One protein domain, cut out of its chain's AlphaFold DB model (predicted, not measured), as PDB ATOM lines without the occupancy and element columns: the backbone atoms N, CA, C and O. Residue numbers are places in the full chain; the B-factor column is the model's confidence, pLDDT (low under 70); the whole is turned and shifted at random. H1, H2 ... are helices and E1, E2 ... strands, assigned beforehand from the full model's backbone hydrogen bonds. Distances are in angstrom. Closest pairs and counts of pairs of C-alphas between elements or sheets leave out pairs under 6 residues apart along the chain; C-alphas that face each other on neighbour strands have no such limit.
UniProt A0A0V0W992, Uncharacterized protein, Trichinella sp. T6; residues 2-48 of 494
ATOM      1  N   SER A   2      61.829 -52.824  -0.116       57.47
ATOM      2  CA  SER A   2      60.690 -52.263  -0.847       57.47
ATOM      3  C   SER A   2      60.354 -53.193  -2.008       57.47
ATOM      4  O   SER A   2      61.262 -53.695  -2.667       57.47
ATOM      5  N   ASN A   3      59.071 -53.491  -2.197       73.19
ATOM      6  CA  ASN A   3      58.609 -54.366  -3.266       73.19
ATOM      7  C   ASN A   3      58.909 -53.680  -4.613       73.19
ATOM      8  O   ASN A   3      58.390 -52.587  -4.833       73.19
ATOM      9  N   PRO A   4      59.735 -54.261  -5.501       67.44
ATOM     10  CA  PRO A   4      60.121 -53.623  -6.763       67.44
ATOM     11  C   PRO A   4      58.948 -53.418  -7.738       67.44
ATOM     12  O   PRO A   4      59.120 -52.757  -8.747       67.44
ATOM     13  N   ASN A   5      57.757 -53.943  -7.435       68.06
ATOM     14  CA  ASN A   5      56.548 -53.722  -8.234       68.06
ATOM     15  C   ASN A   5      55.728 -52.487  -7.815       68.06
ATOM     16  O   ASN A   5      54.689 -52.226  -8.413       68.06
ATOM     17  N   ASP A   6      56.165 -51.739  -6.801       67.12
ATOM     18  CA  ASP A   6      55.484 -50.531  -6.315       67.12
ATOM     19  C   ASP A   6      56.042 -49.266  -7.007       67.12
ATOM     20  O   ASP A   6      56.358 -48.263  -6.363       67.12
ATOM     21  N   GLU A   7      56.198 -49.317  -8.335       67.25
ATOM     22  CA  GLU A   7      56.550 -48.156  -9.163       67.25
ATOM     23  C   GLU A   7      55.364 -47.182  -9.196       67.25
ATOM     24  O   GLU A   7      54.510 -47.214 -10.081       67.25
ATOM     25  N   ARG A   8      55.263 -46.335  -8.170       76.50
ATOM     26  CA  ARG A   8      54.284 -45.246  -8.130       76.50
ATOM     27  C   ARG A   8      54.841 -44.062  -8.898       76.50
ATOM     28  O   ARG A   8      55.907 -43.545  -8.564       76.50
ATOM     29  N   ILE A   9      54.100 -43.623  -9.903       74.50
ATOM     30  CA  ILE A   9      54.457 -42.453 -10.695       74.50
ATOM     31  C   ILE A   9      54.112 -41.210  -9.869       74.50
ATOM     32  O   ILE A   9      52.989 -41.051  -9.385       74.50
ATOM     33  N   LEU A  10      55.113 -40.354  -9.659       80.19
ATOM     34  CA  LEU A  10      54.964 -39.096  -8.937       80.19
ATOM     35  C   LEU A  10      54.411 -38.043  -9.893       80.19
ATOM     36  O   LEU A  10      55.098 -37.637 -10.828       80.19
ATOM     37  N   SER A  11      53.193 -37.575  -9.642       83.06
ATOM     38  CA  SER A  11      52.704 -36.337 -10.239       83.06
ATOM     39  C   SER A  11      52.990 -35.193  -9.270       83.06
ATOM     40  O   SER A  11      52.577 -35.238  -8.109       83.06
ATOM     41  N   VAL A  12      53.735 -34.182  -9.716       83.56
ATOM     42  CA  VAL A  12      53.981 -32.963  -8.937       83.56
ATOM     43  C   VAL A  12      52.972 -31.920  -9.396       83.56
ATOM     44  O   VAL A  12      53.052 -31.432 -10.521       83.56
ATOM     45  N   GLY A  13      52.004 -31.599  -8.538       85.25
ATOM     46  CA  GLY A  13      51.073 -30.506  -8.801       85.25
ATOM     47  C   GLY A  13      51.782 -29.149  -8.768       85.25
ATOM     48  O   GLY A  13      52.815 -28.993  -8.117       85.25
ATOM     49  N   HIS A  14      51.202 -28.136  -9.414       83.75
ATOM     50  CA  HIS A  14      51.754 -26.769  -9.459       83.75
ATOM     51  C   HIS A  14      51.916 -26.105  -8.076       83.75
ATOM     52  O   HIS A  14      52.665 -25.146  -7.931       83.75
ATOM     53  N   ASN A  15      51.260 -26.635  -7.042       91.88
ATOM     54  CA  ASN A  15      51.404 -26.221  -5.643       91.88
ATOM     55  C   ASN A  15      52.548 -26.938  -4.895       91.88
ATOM     56  O   ASN A  15      52.666 -26.795  -3.681       91.88
ATOM     57  N   GLY A  16      53.357 -27.742  -5.590       90.62
ATOM     58  CA  GLY A  16      54.425 -28.544  -4.994       90.62
ATOM     59  C   GLY A  16      53.937 -29.791  -4.249       90.62
ATOM     60  O   GLY A  16      54.759 -30.524  -3.698       90.62
ATOM     61  N   ASN A  17      52.628 -30.076  -4.237       91.00
ATOM     62  CA  ASN A  17      52.119 -31.307  -3.643       91.00
ATOM     63  C   ASN A  17      52.389 -32.484  -4.578       91.00
ATOM     64  O   ASN A  17      51.932 -32.528  -5.722       91.00
ATOM     65  N   VAL A  18      53.126 -33.458  -4.055       89.62
ATOM     66  CA  VAL A  18      53.427 -34.704  -4.749       89.62
ATOM     67  C   VAL A  18      52.268 -35.672  -4.533       89.62
ATOM     68  O   VAL A  18      52.032 -36.135  -3.416       89.62
ATOM     69  N   THR A  19      51.544 -35.978  -5.604       90.88
ATOM     70  CA  THR A  19      50.472 -36.973  -5.607       90.88
ATOM     71  C   THR A  19      51.001 -38.255  -6.236       90.88
ATOM     72  O   THR A  19      51.519 -38.252  -7.351       90.88
ATOM     73  N   TYR A  20      50.895 -39.361  -5.504       89.62
ATOM     74  CA  TYR A  20      51.255 -40.681  -6.009       89.62
ATOM     75  C   TYR A  20      50.076 -41.222  -6.810       89.62
ATOM     76  O   TYR A  20      49.026 -41.492  -6.230       89.62
ATOM     77  N   LEU A  21      50.251 -41.381  -8.119       91.81
ATOM     78  CA  LEU A  21      49.245 -42.018  -8.962       91.81
ATOM     79  C   LEU A  21      49.454 -43.530  -8.936       91.81
ATOM     80  O   LEU A  21      50.590 -44.015  -9.033       91.81
ATOM     81  N   SER A  22      48.361 -44.280  -8.782       91.94
ATOM     82  CA  SER A  22      48.420 -45.724  -8.973       91.94
ATOM     83  C   SER A  22      48.623 -46.039 -10.458       91.94
ATOM     84  O   SER A  22      48.377 -45.208 -11.337       91.94
ATOM     85  N   ARG A  23      49.068 -47.259 -10.764       88.31
ATOM     86  CA  ARG A  23      49.198 -47.713 -12.154       88.31
ATOM     87  C   ARG A  23      47.860 -47.630 -12.896       88.31
ATOM     88  O   ARG A  23      47.828 -47.283 -14.072       88.31
ATOM     89  N   GLU A  24      46.766 -47.931 -12.203       92.25
ATOM     90  CA  GLU A  24      45.407 -47.844 -12.735       92.25
ATOM     91  C   GLU A  24      45.009 -46.396 -13.041       92.25
ATOM     92  O   GLU A  24      44.336 -46.155 -14.040       92.25
ATOM     93  N   ASP A  25      45.447 -45.429 -12.230       92.81
ATOM     94  CA  ASP A  25      45.177 -44.009 -12.474       92.81
ATOM     95  C   ASP A  25      45.927 -43.489 -13.700       92.81
ATOM     96  O   ASP A  25      45.351 -42.764 -14.511       92.81
ATOM     97  N   VAL A  26      47.181 -43.910 -13.881       90.56
ATOM     98  CA  VAL A  26      47.974 -43.563 -15.070       90.56
ATOM     99  C   VAL A  26      47.381 -44.194 -16.326       90.56
ATOM    100  O   VAL A  26      47.247 -43.514 -17.342       90.56
ATOM    101  N   GLN A  27      46.958 -45.460 -16.252       92.00
ATOM    102  CA  GLN A  27      46.290 -46.118 -17.375       92.00
ATOM    103  C   GLN A  27      44.979 -45.409 -17.735       92.00
ATOM    104  O   GLN A  27      44.736 -45.128 -18.903       92.00
ATOM    105  N   ARG A  28      44.164 -45.048 -16.736       96.06
ATOM    106  CA  ARG A  28      42.908 -44.323 -16.960       96.06
ATOM    107  C   ARG A  28      43.145 -42.952 -17.593       96.06
ATOM    108  O   ARG A  28      42.410 -42.569 -18.499       96.06
ATOM    109  N   ALA A  29      44.162 -42.218 -17.136       94.75
ATOM    110  CA  ALA A  29      44.531 -40.933 -17.723       94.75
ATOM    111  C   ALA A  29      44.946 -41.095 -19.193       94.75
ATOM    112  O   ALA A  29      44.503 -40.327 -20.045       94.75
ATOM    113  N   TYR A  30      45.730 -42.129 -19.498       95.06
ATOM    114  CA  TYR A  30      46.140 -42.445 -20.861       95.06
ATOM    115  C   TYR A  30      44.948 -42.779 -21.768       95.06
ATOM    116  O   TYR A  30      44.818 -42.204 -22.847       95.06
ATOM    117  N   ASP A  31      44.046 -43.647 -21.305       95.56
ATOM    118  CA  ASP A  31      42.849 -44.032 -22.057       95.56
ATOM    119  C   ASP A  31      41.938 -42.816 -22.315       95.56
ATOM    120  O   ASP A  31      41.436 -42.646 -23.423       95.56
ATOM    121  N   THR A  32      41.810 -41.914 -21.333       96.94
ATOM    122  CA  THR A  32      41.020 -40.673 -21.457       96.94
ATOM    123  C   THR A  32      41.612 -39.717 -22.497       96.94
ATOM    124  O   THR A  32      40.885 -39.147 -23.313       96.94
ATOM    125  N   ILE A  33      42.940 -39.540 -22.496       96.56
ATOM    126  CA  ILE A  33      43.634 -38.705 -23.489       96.56
ATOM    127  C   ILE A  33      43.437 -39.288 -24.890       96.56
ATOM    128  O   ILE A  33      43.147 -38.547 -25.830       96.56
ATOM    129  N   LEU A  34      43.545 -40.612 -25.028       95.56
ATOM    130  CA  LEU A  34      43.369 -41.291 -26.307       95.56
ATOM    131  C   LEU A  34      41.931 -41.170 -26.828       95.56
ATOM    132  O   LEU A  34      41.733 -40.859 -27.999       95.56
ATOM    133  N   GLU A  35      40.930 -41.367 -25.971       97.12
ATOM    134  CA  GLU A  35      39.515 -41.212 -26.330       97.12
ATOM    135  C   GLU A  35      39.199 -39.776 -26.769       97.12
ATOM    136  O   GLU A  35      38.537 -39.563 -27.789       97.12
ATOM    137  N   THR A  36      39.752 -38.787 -26.063       97.25
ATOM    138  CA  THR A  36      39.614 -37.369 -26.423       97.25
ATOM    139  C   THR A  36      40.256 -37.082 -27.784       97.25
ATOM    140  O   THR A  36      39.641 -36.435 -28.632       97.25
ATOM    141  N   ALA A  37      41.458 -37.611 -28.035       95.94
ATOM    142  CA  ALA A  37      42.160 -37.435 -29.306       95.94
ATOM    143  C   ALA A  37      41.412 -38.082 -30.483       95.94
ATOM    144  O   ALA A  37      41.273 -37.462 -31.537       95.94
ATOM    145  N   VAL A  38      40.885 -39.297 -30.304       95.75
ATOM    146  CA  VAL A  38      40.085 -39.990 -31.329       95.75
ATOM    147  C   VAL A  38      38.782 -39.240 -31.610       95.75
ATOM    148  O   VAL A  38      38.381 -39.114 -32.771       95.75
ATOM    149  N   THR A  39      38.138 -38.703 -30.573       96.25
ATOM    150  CA  THR A  39      36.896 -37.929 -30.712       96.25
ATOM    151  C   THR A  39      37.133 -36.633 -31.484       96.25
ATOM    152  O   THR A  39      36.419 -36.352 -32.446       96.25
ATOM    153  N   GLU A  40      38.175 -35.874 -31.139       96.56
ATOM    154  CA  GLU A  40      38.535 -34.644 -31.854       96.56
ATOM    155  C   GLU A  40      38.996 -34.921 -33.292       96.56
ATOM    156  O   GLU A  40      38.599 -34.206 -34.213       96.56
ATOM    157  N   TYR A  41      39.753 -35.997 -33.528       95.56
ATOM    158  CA  TYR A  41      40.100 -36.430 -34.883       95.56
ATOM    159  C   TYR A  41      38.850 -36.747 -35.717       95.56
ATOM    160  O   TYR A  41      38.706 -36.255 -36.837       95.56
ATOM    161  N   SER A  42      37.908 -37.506 -35.154       93.62
ATOM    162  CA  SER A  42      36.651 -37.852 -35.830       93.62
ATOM    163  C   SER A  42      35.825 -36.608 -36.147       93.62
ATOM    164  O   SER A  42      35.328 -36.466 -37.263       93.62
ATOM    165  N   ARG A  43      35.742 -35.665 -35.201       95.00
ATOM    166  CA  ARG A  43      35.062 -34.379 -35.383       95.00
ATOM    167  C   ARG A  43      35.685 -33.567 -36.518       95.00
ATOM    168  O   ARG A  43      34.960 -33.054 -37.367       95.00
ATOM    169  N   ARG A  44      37.018 -33.484 -36.576       92.12
ATOM    170  CA  ARG A  44      37.738 -32.787 -37.657       92.12
ATOM    171  C   ARG A  44      37.515 -33.450 -39.013       92.12
ATOM    172  O   ARG A  44      37.254 -32.751 -39.987       92.12
ATOM    173  N   MET A  45      37.543 -34.780 -39.074       88.06
ATOM    174  CA  MET A  45      37.265 -35.522 -40.308       88.06
ATOM    175  C   MET A  45      35.815 -35.372 -40.776       88.06
ATOM    176  O   MET A  45      35.550 -35.322 -41.977       88.06
ATOM    177  N   GLU A  46      34.861 -35.280 -39.852       89.88
ATOM    178  CA  GLU A  46      33.460 -35.046 -40.191       89.88
ATOM    179  C   GLU A  46      33.236 -33.627 -40.740       89.88
ATOM    180  O   GLU A  46      32.519 -33.460 -41.726       89.88
ATOM    181  N   ILE A  47      33.895 -32.618 -40.158       85.75
ATOM    182  CA  ILE A  47      33.910 -31.244 -40.688       85.75
ATOM    183  C   ILE A  47      34.539 -31.222 -42.085       85.75
ATOM    184  O   ILE A  47      33.951 -30.660 -43.004       85.75
ATOM    185  N   LEU A  48      35.671 -31.907 -42.282       78.19
ATOM    186  CA  LEU A  48      36.325 -32.000 -43.590       78.19
ATOM    187  C   LEU A  48      35.388 -32.610 -44.647       78.19
ATOM    188  O   LEU A  48      35.283 -32.095 -45.756       78.19
TER     189      LEU A  48
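What this domain is: This is residues 2 to 48 of the 494 residues of an uncharacterized protein of Trichinella sp. T6 (UniProt A0A0V0W992). A small two-stranded hairpin, E1 and E2, forms a head at one end of a single long helix, H1, and most of that helix sticks out free, from residue 27 to residue 48. The outline is an L, with the hairpin as its short limb and H1 as its long one, and residues 2 to 8 trail from the hairpin as a loose tail. The printed part has 47 residues, with E1, E2 and H1 in that order along the chain, the two strands antiparallel; the class is mixed, helices and strands. It is extended, with a radius of gyration of the C-alphas of 16.0 A, and flat, with spans of 52 by 27 by 9 A.

Where its parts are: Residues 2 to 8 come first, with C-alpha 2 at (60.690, -52.263, -0.847). E1 is residues 9 to 12, 9.7 A from first to last C-alpha, and begins at C-alpha 9 (54.457, -42.453, -10.695). E2 is residues 18 to 21, 9.4 A long. H1 is residues 23 to 48, 37.4 A long, and ends at C-alpha 48 (36.325, -32.000, -43.590).

How they stand to each other: E1 and E2 are a hairpin, antiparallel at 146 degrees between their directions. C-alphas 12 and 18 face each other at 4.6 A. N 19 and O 11 are within hydrogen-bond range at 2.8 A, and so are N 21 and O 9 at 3.0 A. The closest C-alphas of E1 and H1 are those of Ile 9 and Arg 23, 7.6 A apart, while the two centres are 21.8 A apart. In H1 every O i to N i+4 pair is within hydrogen-bond range.

The domain as a whole: The C-alphas farthest apart, those of Ser 2 and Leu 48, are 53.2 A from each other. The printed part has no cut, and the links E1 to E2 and E2 to H1 are tight. Mean pLDDT of the printed part is 87.6, with residue 2 and residues 4 to 7 under 70.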